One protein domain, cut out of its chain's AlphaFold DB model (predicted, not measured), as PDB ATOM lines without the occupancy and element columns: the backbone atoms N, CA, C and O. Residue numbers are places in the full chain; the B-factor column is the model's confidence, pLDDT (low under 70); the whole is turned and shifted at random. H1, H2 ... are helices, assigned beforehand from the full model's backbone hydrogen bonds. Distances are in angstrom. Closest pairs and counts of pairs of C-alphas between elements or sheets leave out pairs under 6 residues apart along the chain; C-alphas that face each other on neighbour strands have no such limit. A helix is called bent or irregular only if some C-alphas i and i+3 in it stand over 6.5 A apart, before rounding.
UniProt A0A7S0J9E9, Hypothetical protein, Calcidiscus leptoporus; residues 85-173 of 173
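AT A GLANCE: This is residues 85 to 173 of the 173 residues of the protein "Hypothetical protein" of Calcidiscus leptoporus (UniProt A0A7S0J9E9). Picture a bow with its string: the long helix H3 runs nearly straight, and the bent helix H2 arcs away from H3a and comes back near its beginning, leaving an open space between them. The short helix H1 packs on H3a beside the place where H2a begins, and residues 156 to 173 stick out as a long tail that makes much of the length. The printed part has 89 residues with three named helices, H1, H2 and H3 in that order, and no named strand, and its class is all helix. It is only just extended, close to loose, with a radius of gyration of the C-alphas of 18.5 A and spans of 68 by 26 by 17 A.

HOW THE PARTS SIT: Start with H1, residues 90 to 97, which a tight link of 1 residue joins to H2, residues 99 to 127. H2 was assigned as one helix by its hydrogen bonds but is bent, with C-alphas 116 and 119 7.1 A apart; its arms H2a, residues 99 to 116, and H2b, residues 119 to 127, are about perpendicular at 83 degrees. H2a is itself irregular, with C-alphas 109 and 112 7.0 A apart, and has a kink of 50 degrees near residue 110. H1 and H2a touch only at the corner, and only just, with 3 pairs of C-alphas within 8 A; the closest are those of Ala 95 and Ala 102, 5.1 A apart. A tight link of 2 residues leads on to H3, residues 130 to 170, likewise one helix by its hydrogen bonds but bent, with C-alphas 155 and 158 6.7 A apart; its arms H3a, residues 130 to 155, and H3b, residues 158 to 170, stand at a shallow tilt of 27 degrees. Look at residues 141 to 148 of H3a, which alone touch H1: the closest C-alphas are those of Ser 91 and Gly 145, 4.7 A apart, at a steep tilt of 45 degrees, the same way. Residues 101 to 105 of H2a touch residues 148 to 152 of H3a, the closest C-alphas being those of Tyr 105 and Phe 148, 6.4 A apart, at a steep tilt of 57 degrees, opposite ways. H2b and H3a are close but not clearly touching, the closest C-alphas being those of Lys 125 and Thr 133, 6.2 A apart. H3b is apart from H1, H2a and H2b. In H1, H2b and H3a every O i to N i+4 pair is within hydrogen-bond range; in H2a 10 of 14 are, and in H3b 7 of 9.

IN THESE COORDINATES: Find C-alpha 90 at (65.925, 37.209, 132.800), where H1 begins its 10.6 A. H2a measures 24.0 A from first to last C-alpha, and H2b 12.8 A. Find C-alpha 130 at (83.263, 47.653, 133.493); from there H3a runs 37.2 A. H3b measures 19.0 A and ends with C-alpha 170 at (27.875, 25.714, 139.681).

THE WHOLE: The two C-alphas farthest apart are those of Ala 127 and Lys 173, 67.9 A. Residues 115 to 123 and 156 to 173 stand free; without them the body spans 39 by 25 by 15 A. The printed part has no cut and no long link. Its mean pLDDT is 80.0, and residues 155 to 173 are under 70.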
ATOM      1  N   HIS A  85      74.767  40.083 125.591       84.56
ATOM      2  CA  HIS A  85      74.287  40.258 126.961       84.56
ATOM      3  C   HIS A  85      72.757  40.190 127.083       84.56
ATOM      4  O   HIS A  85      72.307  39.336 127.847       84.56
ATOM      5  N   PRO A  86      71.944  40.961 126.324       83.31
ATOM      6  CA  PRO A  86      70.489  40.973 126.497       83.31
ATOM      7  C   PRO A  86      69.887  39.573 126.398       83.31
ATOM      8  O   PRO A  86      69.090  39.177 127.237       83.31
ATOM      9  N   ARG A  87      70.374  38.755 125.458       85.56
ATOM     10  CA  ARG A  87      69.899  37.379 125.234       85.56
ATOM     11  C   ARG A  87      70.118  36.423 126.411       85.56
ATOM     12  O   ARG A  87      69.603  35.309 126.378       85.56
ATOM     13  N   ARG A  88      70.900  36.824 127.415       88.19
ATOM     14  CA  ARG A  88      71.214  36.040 128.620       88.19
ATOM     15  C   ARG A  88      70.498  36.552 129.870       88.19
ATOM     16  O   ARG A  88      70.698  35.990 130.940       88.19
ATOM     17  N   THR A  89      69.714  37.616 129.740       90.88
ATOM     18  CA  THR A  89      69.048  38.283 130.861       90.88
ATOM     19  C   THR A  89      67.664  37.684 131.118       90.88
ATOM     20  O   THR A  89      66.993  37.199 130.199       90.88
ATOM     21  N   LEU A  90      67.235  37.696 132.380       92.75
ATOM     22  CA  LEU A  90      65.925  37.209 132.800       92.75
ATOM     23  C   LEU A  90      64.809  38.061 132.193       92.75
ATOM     24  O   LEU A  90      63.846  37.516 131.654       92.75
ATOM     25  N   SER A  91      64.947  39.387 132.246       90.81
ATOM     26  CA  SER A  91      63.968  40.323 131.689       90.81
ATOM     27  C   SER A  91      63.763  40.103 130.193       90.81
ATOM     28  O   SER A  91      62.624  40.086 129.732       90.81
ATOM     29  N   TYR A  92      64.829  39.821 129.441       90.94
ATOM     30  CA  TYR A  92      64.724  39.493 128.022       90.94
ATOM     31  C   TYR A  92      64.008  38.165 127.773       90.94
ATOM     32  O   TYR A  92      63.164  38.075 126.881       90.94
ATOM     33  N   ALA A  93      64.314  37.123 128.554       92.38
ATOM     34  CA  ALA A  93      63.628  35.838 128.434       92.38
ATOM     35  C   ALA A  93      62.119  35.978 128.706       92.38
ATOM     36  O   ALA A  93      61.304  35.441 127.954       92.38
ATOM     37  N   LEU A  94      61.752  36.753 129.730       92.69
ATOM     38  CA  LEU A  94      60.362  37.062 130.071       92.69
ATOM     39  C   LEU A  94      59.681  37.901 128.985       92.69
ATOM     40  O   LEU A  94      58.579  37.558 128.562       92.69
ATOM     41  N   ALA A  95      60.347  38.941 128.479       91.50
ATOM     42  CA  ALA A  95      59.819  39.783 127.409       91.50
ATOM     43  C   ALA A  95      59.584  38.998 126.116       91.50
ATOM     44  O   ALA A  95      58.563  39.174 125.455       91.50
ATOM     45  N   ARG A  96      60.485  38.068 125.784       90.00
ATOM     46  CA  ARG A  96      60.323  37.179 124.629       90.00
ATOM     47  C   ARG A  96      59.168  36.192 124.807       90.00
ATOM     48  O   ARG A  96      58.479  35.895 123.835       90.00
ATOM     49  N   ALA A  97      58.977  35.657 126.012       92.38
ATOM     50  CA  ALA A  97      57.900  34.710 126.298       92.38
ATOM     51  C   ALA A  97      56.519  35.387 126.368       92.38
ATOM     52  O   ALA A  97      55.521  34.787 125.977       92.38
ATOM     53  N   PHE A  98      56.466  36.637 126.839       92.81
ATOM     54  CA  PHE A  98      55.228  37.369 127.109       92.81
ATOM     55  C   PHE A  98      55.275  38.809 126.556       92.81
ATOM     56  O   PHE A  98      55.168  39.767 127.327       92.81
ATOM     57  N   PRO A  99      55.401  38.998 125.228       90.50
ATOM     58  CA  PRO A  99      55.672  40.310 124.631       90.50
ATOM     59  C   PRO A  99      54.584  41.352 124.921       90.50
ATOM     60  O   PRO A  99      54.901  42.498 125.222       90.50
ATOM     61  N   ALA A 100      53.306  40.956 124.918       91.38
ATOM     62  CA  ALA A 100      52.200  41.869 125.225       91.38
ATOM     63  C   ALA A 100      52.225  42.357 126.685       91.38
ATOM     64  O   ALA A 100      52.025  43.538 126.951       91.38
ATOM     65  N   ASN A 101      52.511  41.462 127.639       93.19
ATOM     66  CA  ASN A 101      52.645  41.836 129.047       93.19
ATOM     67  C   ASN A 101      53.891  42.687 129.282       93.19
ATOM     68  O   ASN A 101      53.868  43.558 130.143       93.19
ATOM     69  N   ALA A 102      54.979  42.416 128.560       92.38
ATOM     70  CA  ALA A 102      56.213  43.177 128.695       92.38
ATOM     71  C   ALA A 102      56.031  44.609 128.194       92.38
ATOM     72  O   ALA A 102      56.461  45.534 128.879       92.38
ATOM     73  N   GLN A 103      55.318  44.790 127.078       91.44
ATOM     74  CA  GLN A 103      54.919  46.114 126.605       91.44
ATOM     75  C   GLN A 103      54.038  46.824 127.638       91.44
ATOM     76  O   GLN A 103      54.363  47.929 128.048       91.44
ATOM     77  N   ALA A 104      52.994  46.164 128.151       92.75
ATOM     78  CA  ALA A 104      52.127  46.761 129.170       92.75
ATOM     79  C   ALA A 104      52.884  47.123 130.461       92.75
ATOM     80  O   ALA A 104      52.621  48.158 131.059       92.75
ATOM     81  N   TYR A 105      53.836  46.291 130.893       92.94
ATOM     82  CA  TYR A 105      54.672  46.590 132.054       92.94
ATOM     83  C   TYR A 105      55.567  47.806 131.806       92.94
ATOM     84  O   TYR A 105      55.737  48.636 132.700       92.94
ATOM     85  N   TYR A 106      56.118  47.928 130.597       90.38
ATOM     86  CA  TYR A 106      56.881  49.105 130.213       90.38
ATOM     87  C   TYR A 106      56.006  50.363 130.260       90.38
ATOM     88  O   TYR A 106      56.314  51.273 131.025       90.38
ATOM     89  N   ASP A 107      54.892  50.360 129.526       90.94
ATOM     90  CA  ASP A 107      54.000  51.515 129.367       90.94
ATOM     91  C   ASP A 107      53.380  51.956 130.706       90.94
ATOM     92  O   ASP A 107      53.326  53.140 131.025       90.94
ATOM     93  N   GLU A 108      52.914  51.009 131.525       90.56
ATOM     94  CA  GLU A 108      52.151  51.330 132.739       90.56
ATOM     95  C   GLU A 108      53.038  51.578 133.971       90.56
ATOM     96  O   GLU A 108      52.612  52.281 134.891       90.56
ATOM     97  N   ALA A 109      54.241  50.993 134.034       88.75
ATOM     98  CA  ALA A 109      55.058  51.007 135.251       88.75
ATOM     99  C   ALA A 109      56.484  51.540 135.069       88.75
ATOM    100  O   ALA A 109      57.028  52.117 136.014       88.75
ATOM    101  N   LEU A 110      57.115  51.339 133.908       88.94
ATOM    102  CA  LEU A 110      58.529  51.679 133.726       88.94
ATOM    103  C   LEU A 110      58.759  52.990 132.981       88.94
ATOM    104  O   LEU A 110      59.780  53.621 133.237       88.94
ATOM    105  N   GLU A 111      57.857  53.412 132.095       86.19
ATOM    106  CA  GLU A 111      58.061  54.589 131.239       86.19
ATOM    107  C   GLU A 111      58.363  55.844 132.072       86.19
ATOM    108  O   GLU A 111      59.448  56.412 131.963       86.19
ATOM    109  N   ALA A 112      57.495  56.182 133.029       83.81
ATOM    110  CA  ALA A 112      57.706  57.329 133.917       83.81
ATOM    111  C   ALA A 112      58.977  57.207 134.784       83.81
ATOM    112  O   ALA A 112      59.617  58.208 135.109       83.81
ATOM    113  N   LEU A 113      59.357  55.984 135.172       84.19
ATOM    114  CA  LEU A 113      60.596  55.746 135.915       84.19
ATOM    115  C   LEU A 113      61.818  56.016 135.030       84.19
ATOM    116  O   LEU A 113      62.769  56.662 135.475       84.19
ATOM    117  N   PHE A 114      61.808  55.527 133.791       84.50
ATOM    118  CA  PHE A 114      62.907  55.710 132.853       84.50
ATOM    119  C   PHE A 114      63.022  57.150 132.368       84.50
ATOM    120  O   PHE A 114      64.146  57.633 132.269       84.50
ATOM    121  N   ASP A 115      61.921  57.874 132.188       83.75
ATOM    122  CA  ASP A 115      61.962  59.304 131.864       83.75
ATOM    123  C   ASP A 115      62.792  60.103 132.879       83.75
ATOM    124  O   ASP A 115      63.563  60.992 132.514       83.75
ATOM    125  N   VAL A 116      62.695  59.740 134.161       85.44
ATOM    126  CA  VAL A 116      63.487  60.357 135.231       85.44
ATOM    127  C   VAL A 116      64.893  59.758 135.313       85.44
ATOM    128  O   VAL A 116      65.869  60.482 135.506       85.44
ATOM    129  N   ALA A 117      65.030  58.436 135.191       83.19
ATOM    130  CA  ALA A 117      66.288  57.744 135.457       83.19
ATOM    131  C   ALA A 117      67.296  57.802 134.297       83.19
ATOM    132  O   ALA A 117      68.503  57.828 134.547       83.19
ATOM    133  N   LEU A 118      66.840  57.818 133.040       81.38
ATOM    134  CA  LEU A 118      67.684  57.664 131.847       81.38
ATOM    135  C   LEU A 118      68.876  58.636 131.788       81.38
ATOM    136  O   LEU A 118      69.993  58.161 131.550       81.38
ATOM    137  N   PRO A 119      68.721  59.951 132.063       81.69
ATOM    138  CA  PRO A 119      69.854  60.875 132.056       81.69
ATOM    139  C   PRO A 119      70.941  60.473 133.063       81.69
ATOM    140  O   PRO A 119      72.134  60.573 132.779       81.69
ATOM    141  N   HIS A 120      70.536  59.968 134.229       86.06
ATOM    142  CA  HIS A 120      71.452  59.540 135.284       86.06
ATOM    143  C   HIS A 120      72.110  58.196 134.970       86.06
ATOM    144  O   HIS A 120      73.293  58.022 135.253       86.06
ATOM    145  N   LEU A 121      71.377  57.263 134.356       84.88
ATOM    146  CA  LEU A 121      71.906  55.957 133.961       84.88
ATOM    147  C   LEU A 121      73.009  56.087 132.907       84.88
ATOM    148  O   LEU A 121      74.035  55.417 133.016       84.88
ATOM    149  N   ALA A 122      72.835  56.981 131.929       82.69
ATOM    150  CA  ALA A 122      73.855  57.246 130.916       82.69
ATOM    151  C   ALA A 122      75.147  57.804 131.542       82.69
ATOM    152  O   ALA A 122      76.241  57.313 131.256       82.69
ATOM    153  N   VAL A 123      75.021  58.779 132.452       86.19
ATOM    154  CA  VAL A 123      76.160  59.359 133.185       86.19
ATOM    155  C   VAL A 123      76.844  58.311 134.063       86.19
ATOM    156  O   VAL A 123      78.069  58.199 134.052       86.19
ATOM    157  N   LEU A 124      76.064  57.510 134.791       86.38
ATOM    158  CA  LEU A 124      76.586  56.466 135.665       86.38
ATOM    159  C   LEU A 124      77.357  55.407 134.870       86.38
ATOM    160  O   LEU A 124      78.477  55.060 135.240       86.38
ATOM    161  N   LYS A 125      76.797  54.936 133.749       85.12
ATOM    162  CA  LYS A 125      77.449  53.957 132.869       85.12
ATOM    163  C   LYS A 125      78.790  54.472 132.343       85.12
ATOM    164  O   LYS A 125      79.741  53.699 132.271       85.12
ATOM    165  N   ALA A 126      78.871  55.756 131.993       87.50
ATOM    166  CA  ALA A 126      80.103  56.372 131.505       87.50
ATOM    167  C   ALA A 126      81.182  56.522 132.596       87.50
ATOM    168  O   ALA A 126      82.370  56.511 132.285       87.50
ATOM    169  N   ALA A 127      80.778  56.669 133.862       90.62
ATOM    170  CA  ALA A 127      81.691  56.875 134.986       90.62
ATOM    171  C   ALA A 127      82.172  55.570 135.645       90.62
ATOM    172  O   ALA A 127      83.247  55.546 136.248       90.62
ATOM    173  N   LEU A 128      81.381  54.496 135.581       89.94
ATOM    174  CA  LEU A 128      81.694  53.241 136.263       89.94
ATOM    175  C   LEU A 128      82.690  52.370 135.475       89.94
ATOM    176  O   LEU A 128      82.574  52.225 134.256       89.94
ATOM    177  N   PRO A 129      83.639  51.702 136.161       92.31
ATOM    178  CA  PRO A 129      84.463  50.675 135.542       92.31
ATOM    179  C   PRO A 129      83.608  49.462 135.154       92.31
ATOM    180  O   PRO A 129      82.642  49.118 135.841       92.31
ATOM    181  N   LEU A 130      84.021  48.758 134.094       87.56
ATOM    182  CA  LEU A 130      83.263  47.653 133.493       87.56
ATOM    183  C   LEU A 130      82.702  46.626 134.503       87.56
ATOM    184  O   LEU A 130      81.521  46.302 134.380       87.56
ATOM    185  N   PRO A 131      83.450  46.149 135.524       89.06
ATOM    186  CA  PRO A 131      82.910  45.183 136.484       89.06
ATOM    187  C   PRO A 131      81.707  45.711 137.275       89.06
ATOM    188  O   PRO A 131      80.745  44.976 137.496       89.06
ATOM    189  N   LEU A 132      81.735  46.988 137.671       90.19
ATOM    190  CA  LEU A 132      80.627  47.612 138.399       90.19
ATOM    191  C   LEU A 132      79.433  47.848 137.479       90.19
ATOM    192  O   LEU A 132      78.299  47.596 137.882       90.19
ATOM    193  N   THR A 133      79.681  48.243 136.231       87.94
ATOM    194  CA  THR A 133      78.635  48.362 135.211       87.94
ATOM    195  C   THR A 133      77.940  47.021 134.977       87.94
ATOM    196  O   THR A 133      76.714  46.956 134.969       87.94
ATOM    197  N   THR A 134      78.694  45.923 134.854       85.94
ATOM    198  CA  THR A 134      78.117  44.577 134.690       85.94
ATOM    199  C   THR A 134      77.311  44.140 135.913       85.94
ATOM    200  O   THR A 134      76.217  43.602 135.750       85.94
ATOM    201  N   LEU A 135      77.812  44.392 137.127       87.88
ATOM    202  CA  LEU A 135      77.084  44.080 138.358       87.88
ATOM    203  C   LEU A 135      75.763  44.855 138.441       87.88
ATOM    204  O   LEU A 135      74.728  44.271 138.759       87.88
ATOM    205  N   PHE A 136      75.790  46.152 138.124       88.69
ATOM    206  CA  PHE A 136      74.598  46.994 138.114       88.69
ATOM    207  C   PHE A 136      73.567  46.500 137.093       88.69
ATOM    208  O   PHE A 136      72.397  46.359 137.437       88.69
ATOM    209  N   LEU A 137      73.997  46.172 135.868       87.62
ATOM    210  CA  LEU A 137      73.114  45.620 134.836       87.62
ATOM    211  C   LEU A 137      72.477  44.295 135.273       87.62
ATOM    212  O   LEU A 137      71.277  44.113 135.096       87.62
ATOM    213  N   ALA A 138      73.247  43.395 135.892       89.69
ATOM    214  CA  ALA A 138      72.720  42.128 136.399       89.69
ATOM    215  C   ALA A 138      71.700  42.331 137.534       89.69
ATOM    216  O   ALA A 138      70.654  41.683 137.552       89.69
ATOM    217  N   ALA A 139      71.971  43.247 138.469       89.94
ATOM    218  CA  ALA A 139      71.040  43.566 139.550       89.94
ATOM    219  C   ALA A 139      69.748  44.215 139.023       89.94
ATOM    220  O   ALA A 139      68.651  43.844 139.445       89.94
ATOM    221  N   ALA A 140      69.874  45.146 138.072       90.38
ATOM    222  CA  ALA A 140      68.742  45.783 137.413       90.38
ATOM    223  C   ALA A 140      67.889  44.766 136.641       90.38
ATOM    224  O   ALA A 140      66.666  44.813 136.730       90.38
ATOM    225  N   ASP A 141      68.510  43.808 135.949       92.94
ATOM    226  CA  ASP A 141      67.803  42.736 135.241       92.94
ATOM    227  C   ASP A 141      66.953  41.867 136.179       92.94
ATOM    228  O   ASP A 141      65.774  41.619 135.916       92.94
ATOM    229  N   VAL A 142      67.522  41.451 137.315       91.25
ATOM    230  CA  VAL A 142      66.779  40.690 138.329       91.25
ATOM    231  C   VAL A 142      65.609  41.514 138.866       91.25
ATOM    232  O   VAL A 142      64.492  41.004 138.950       91.25
ATOM    233  N   ALA A 143      65.834  42.792 139.185       92.44
ATOM    234  CA  ALA A 143      64.781  43.683 139.665       92.44
ATOM    235  C   ALA A 143      63.653  43.855 138.631       92.44
ATOM    236  O   ALA A 143      62.477  43.767 138.987       92.44
ATOM    237  N   LEU A 144      63.997  44.024 137.349       93.12
ATOM    238  CA  LEU A 144      63.035  44.104 136.250       93.12
ATOM    239  C   LEU A 144      62.233  42.808 136.101       93.12
ATOM    240  O   LEU A 144      61.013  42.872 135.964       93.12
ATOM    241  N   GLY A 145      62.880  41.643 136.175       93.25
ATOM    242  CA  GLY A 145      62.198  40.350 136.086       93.25
ATOM    243  C   GLY A 145      61.254  40.081 137.264       93.25
ATOM    244  O   GLY A 145      60.137  39.592 137.068       93.25
ATOM    245  N   VAL A 146      61.655  40.451 138.485       91.38
ATOM    246  CA  VAL A 146      60.790  40.360 139.675       91.38
ATOM    247  C   VAL A 146      59.604  41.314 139.544       91.38
ATOM    248  O   VAL A 146      58.462  40.887 139.714       91.38
ATOM    249  N   GLY A 147      59.850  42.575 139.184       92.00
ATOM    250  CA  GLY A 147      58.797  43.574 138.999       92.00
ATOM    251  C   GLY A 147      57.802  43.187 137.902       92.00
ATOM    252  O   GLY A 147      56.595  43.243 138.128       92.00
ATOM    253  N   PHE A 148      58.288  42.665 136.770       94.00
ATOM    254  CA  PHE A 148      57.450  42.113 135.702       94.00
ATOM    255  C   PHE A 148      56.549  40.978 136.202       94.00
ATOM    256  O   PHE A 148      55.367  40.911 135.858       94.00
ATOM    257  N   SER A 149      57.106  40.080 137.020       90.31
ATOM    258  CA  SER A 149      56.367  38.946 137.575       90.31
ATOM    259  C   SER A 149      55.255  39.421 138.509       90.31
ATOM    260  O   SER A 149      54.118  38.970 138.389       90.31
ATOM    261  N   VAL A 150      55.555  40.380 139.393       90.31
ATOM    262  CA  VAL A 150      54.569  40.997 140.295       90.31
ATOM    263  C   VAL A 150      53.475  41.718 139.503       90.31
ATOM    264  O   VAL A 150      52.294  41.484 139.756       90.31
ATOM    265  N   PHE A 151      53.849  42.534 138.514       90.81
ATOM    266  CA  PHE A 151      52.913  43.252 137.646       90.81
ATOM    267  C   PHE A 151      51.974  42.294 136.903       90.81
ATOM    268  O   PHE A 151      50.751  42.434 136.953       90.81
ATOM    269  N   SER A 152      52.540  41.265 136.270       88.50
ATOM    270  CA  SER A 152      51.768  40.282 135.512       88.50
ATOM    271  C   SER A 152      50.813  39.505 136.416       88.50
ATOM    272  O   SER A 152      49.634  39.379 136.090       88.50
ATOM    273  N   LEU A 153      51.275  39.035 137.581       84.12
ATOM    274  CA  LEU A 153      50.426  38.326 138.544       84.12
ATOM    275  C   LEU A 153      49.326  39.221 139.123       84.12
ATOM    276  O   LEU A 153      48.208  38.744 139.294       84.12
ATOM    277  N   GLY A 154      49.591  40.508 139.362       76.06
ATOM    278  CA  GLY A 154      48.575  41.475 139.794       76.06
ATOM    279  C   GLY A 154      47.422  41.618 138.794       76.06
ATOM    280  O   GLY A 154      46.268  41.750 139.196       76.06
ATOM    281  N   ARG A 155      47.709  41.490 137.492       67.12
ATOM    282  CA  ARG A 155      46.707  41.493 136.411       67.12
ATOM    283  C   ARG A 155      45.929  40.171 136.310       67.12
ATOM    284  O   ARG A 155      44.770  40.173 135.900       67.12
ATOM    285  N   PHE A 156      46.528  39.053 136.731       53.69
ATOM    286  CA  PHE A 156      45.872  37.737 136.813       53.69
ATOM    287  C   PHE A 156      45.174  37.464 138.156       53.69
ATOM    288  O   PHE A 156      44.291  36.609 138.207       53.69
ATOM    289  N   ALA A 157      45.499  38.188 139.230       51.47
ATOM    290  CA  ALA A 157      44.854  38.073 140.537       51.47
ATOM    291  C   ALA A 157      43.313  38.212 140.488       51.47
ATOM    292  O   ALA A 157      42.634  37.375 141.090       51.47
ATOM    293  N   PRO A 158      42.715  39.162 139.734       49.12
ATOM    294  CA  PRO A 158      41.258  39.205 139.584       49.12
ATOM    295  C   PRO A 158      40.681  38.003 138.806       49.12
ATOM    296  O   PRO A 158      39.581  37.551 139.118       49.12
ATOM    297  N   LEU A 159      41.415  37.419 137.849       49.22
ATOM    298  CA  LEU A 159      40.984  36.223 137.100       49.22
ATOM    299  C   LEU A 159      41.095  34.932 137.932       49.22
ATOM    300  O   LEU A 159      40.229  34.061 137.845       49.22
ATOM    301  N   ALA A 160      42.121  34.826 138.780       48.66
ATOM    302  CA  ALA A 160      42.320  33.701 139.690       48.66
ATOM    303  C   ALA A 160      41.281  33.659 140.826       48.66
ATOM    304  O   ALA A 160      40.972  32.577 141.314       48.66
ATOM    305  N   LEU A 161      40.701  34.804 141.211       40.41
ATOM    306  CA  LEU A 161      39.557  34.874 142.130       40.41
ATOM    307  C   LEU A 161      38.218  34.568 141.434       40.41
ATOM    308  O   LEU A 161      37.315  34.012 142.059       40.41
ATOM    309  N   ALA A 162      38.085  34.857 140.136       46.94
ATOM    310  CA  ALA A 162      36.867  34.570 139.373       46.94
ATOM    311  C   ALA A 162      36.659  33.067 139.090       46.94
ATOM    312  O   ALA A 162      35.522  32.590 139.088       46.94
ATOM    313  N   ALA A 163      37.737  32.299 138.895       48.41
ATOM    314  CA  ALA A 163      37.674  30.855 138.651       48.41
ATOM    315  C   ALA A 163      37.040  30.033 139.806       48.41
ATOM    316  O   ALA A 163      36.129  29.245 139.531       48.41
ATOM    317  N   PRO A 164      37.419  30.212 141.090       44.56
ATOM    318  CA  PRO A 164      36.770  29.524 142.205       44.56
ATOM    319  C   PRO A 164      35.344  30.035 142.470       44.56
ATOM    320  O   PRO A 164      34.476  29.230 142.792       44.56
ATOM    321  N   LEU A 165      35.047  31.323 142.253       44.47
ATOM    322  CA  LEU A 165      33.686  31.871 142.403       44.47
ATOM    323  C   LEU A 165      32.697  31.297 141.370       44.47
ATOM    324  O   LEU A 165      31.564  30.955 141.716       44.47
ATOM    325  N   ALA A 166      33.125  31.113 140.117       45.97
ATOM    326  CA  ALA A 166      32.313  30.466 139.083       45.97
ATOM    327  C   ALA A 166      32.132  28.953 139.324       45.97
ATOM    328  O   ALA A 166      31.065  28.403 139.029       45.97
ATOM    329  N   ALA A 167      33.143  28.283 139.890       48.22
ATOM    330  CA  ALA A 167      33.060  26.878 140.288       48.22
ATOM    331  C   ALA A 167      32.116  26.671 141.490       48.22
ATOM    332  O   ALA A 167      31.304  25.747 141.480       48.22
ATOM    333  N   MET A 168      32.142  27.572 142.479       43.31
ATOM    334  CA  MET A 168      31.234  27.539 143.632       43.31
ATOM    335  C   MET A 168      29.775  27.831 143.249       43.31
ATOM    336  O   MET A 168      28.869  27.215 143.800       43.31
ATOM    337  N   HIS A 169      29.522  28.698 142.261       39.06
ATOM    338  CA  HIS A 169      28.160  28.966 141.777       39.06
ATOM    339  C   HIS A 169      27.539  27.782 141.009       39.06
ATOM    340  O   HIS A 169      26.323  27.607 141.028       39.06
ATOM    341  N   ARG A 170      28.353  26.940 140.354       46.56
ATOM    342  CA  ARG A 170      27.875  25.714 139.681       46.56
ATOM    343  C   ARG A 170      27.653  24.536 140.628       46.56
ATOM    344  O   ARG A 170      26.853  23.677 140.295       46.56
ATOM    345  N   ALA A 171      28.325  24.502 141.778       46.62
ATOM    346  CA  ALA A 171      28.123  23.475 142.804       46.62
ATOM    347  C   ALA A 171      26.906  23.745 143.717       46.62
ATOM    348  O   ALA A 171      26.560  22.902 144.538       46.62
ATOM    349  N   ALA A 172      26.274  24.917 143.588       46.34
ATOM    350  CA  ALA A 172      25.107  25.347 144.363       46.34
ATOM    351  C   ALA A 172      23.774  25.270 143.579       46.34
ATOM    352  O   ALA A 172      22.778  25.854 144.008       46.34
ATOM    353  N   LYS A 173      23.755  24.578 142.434       41.31
ATOM    354  CA  LYS A 173      22.548  24.142 141.711       41.31
ATOM    355  C   LYS A 173      22.488  22.623 141.714       41.31
ATOM    356  O   LYS A 173      21.351  22.109 141.723       41.31
TER     357      LYS A 173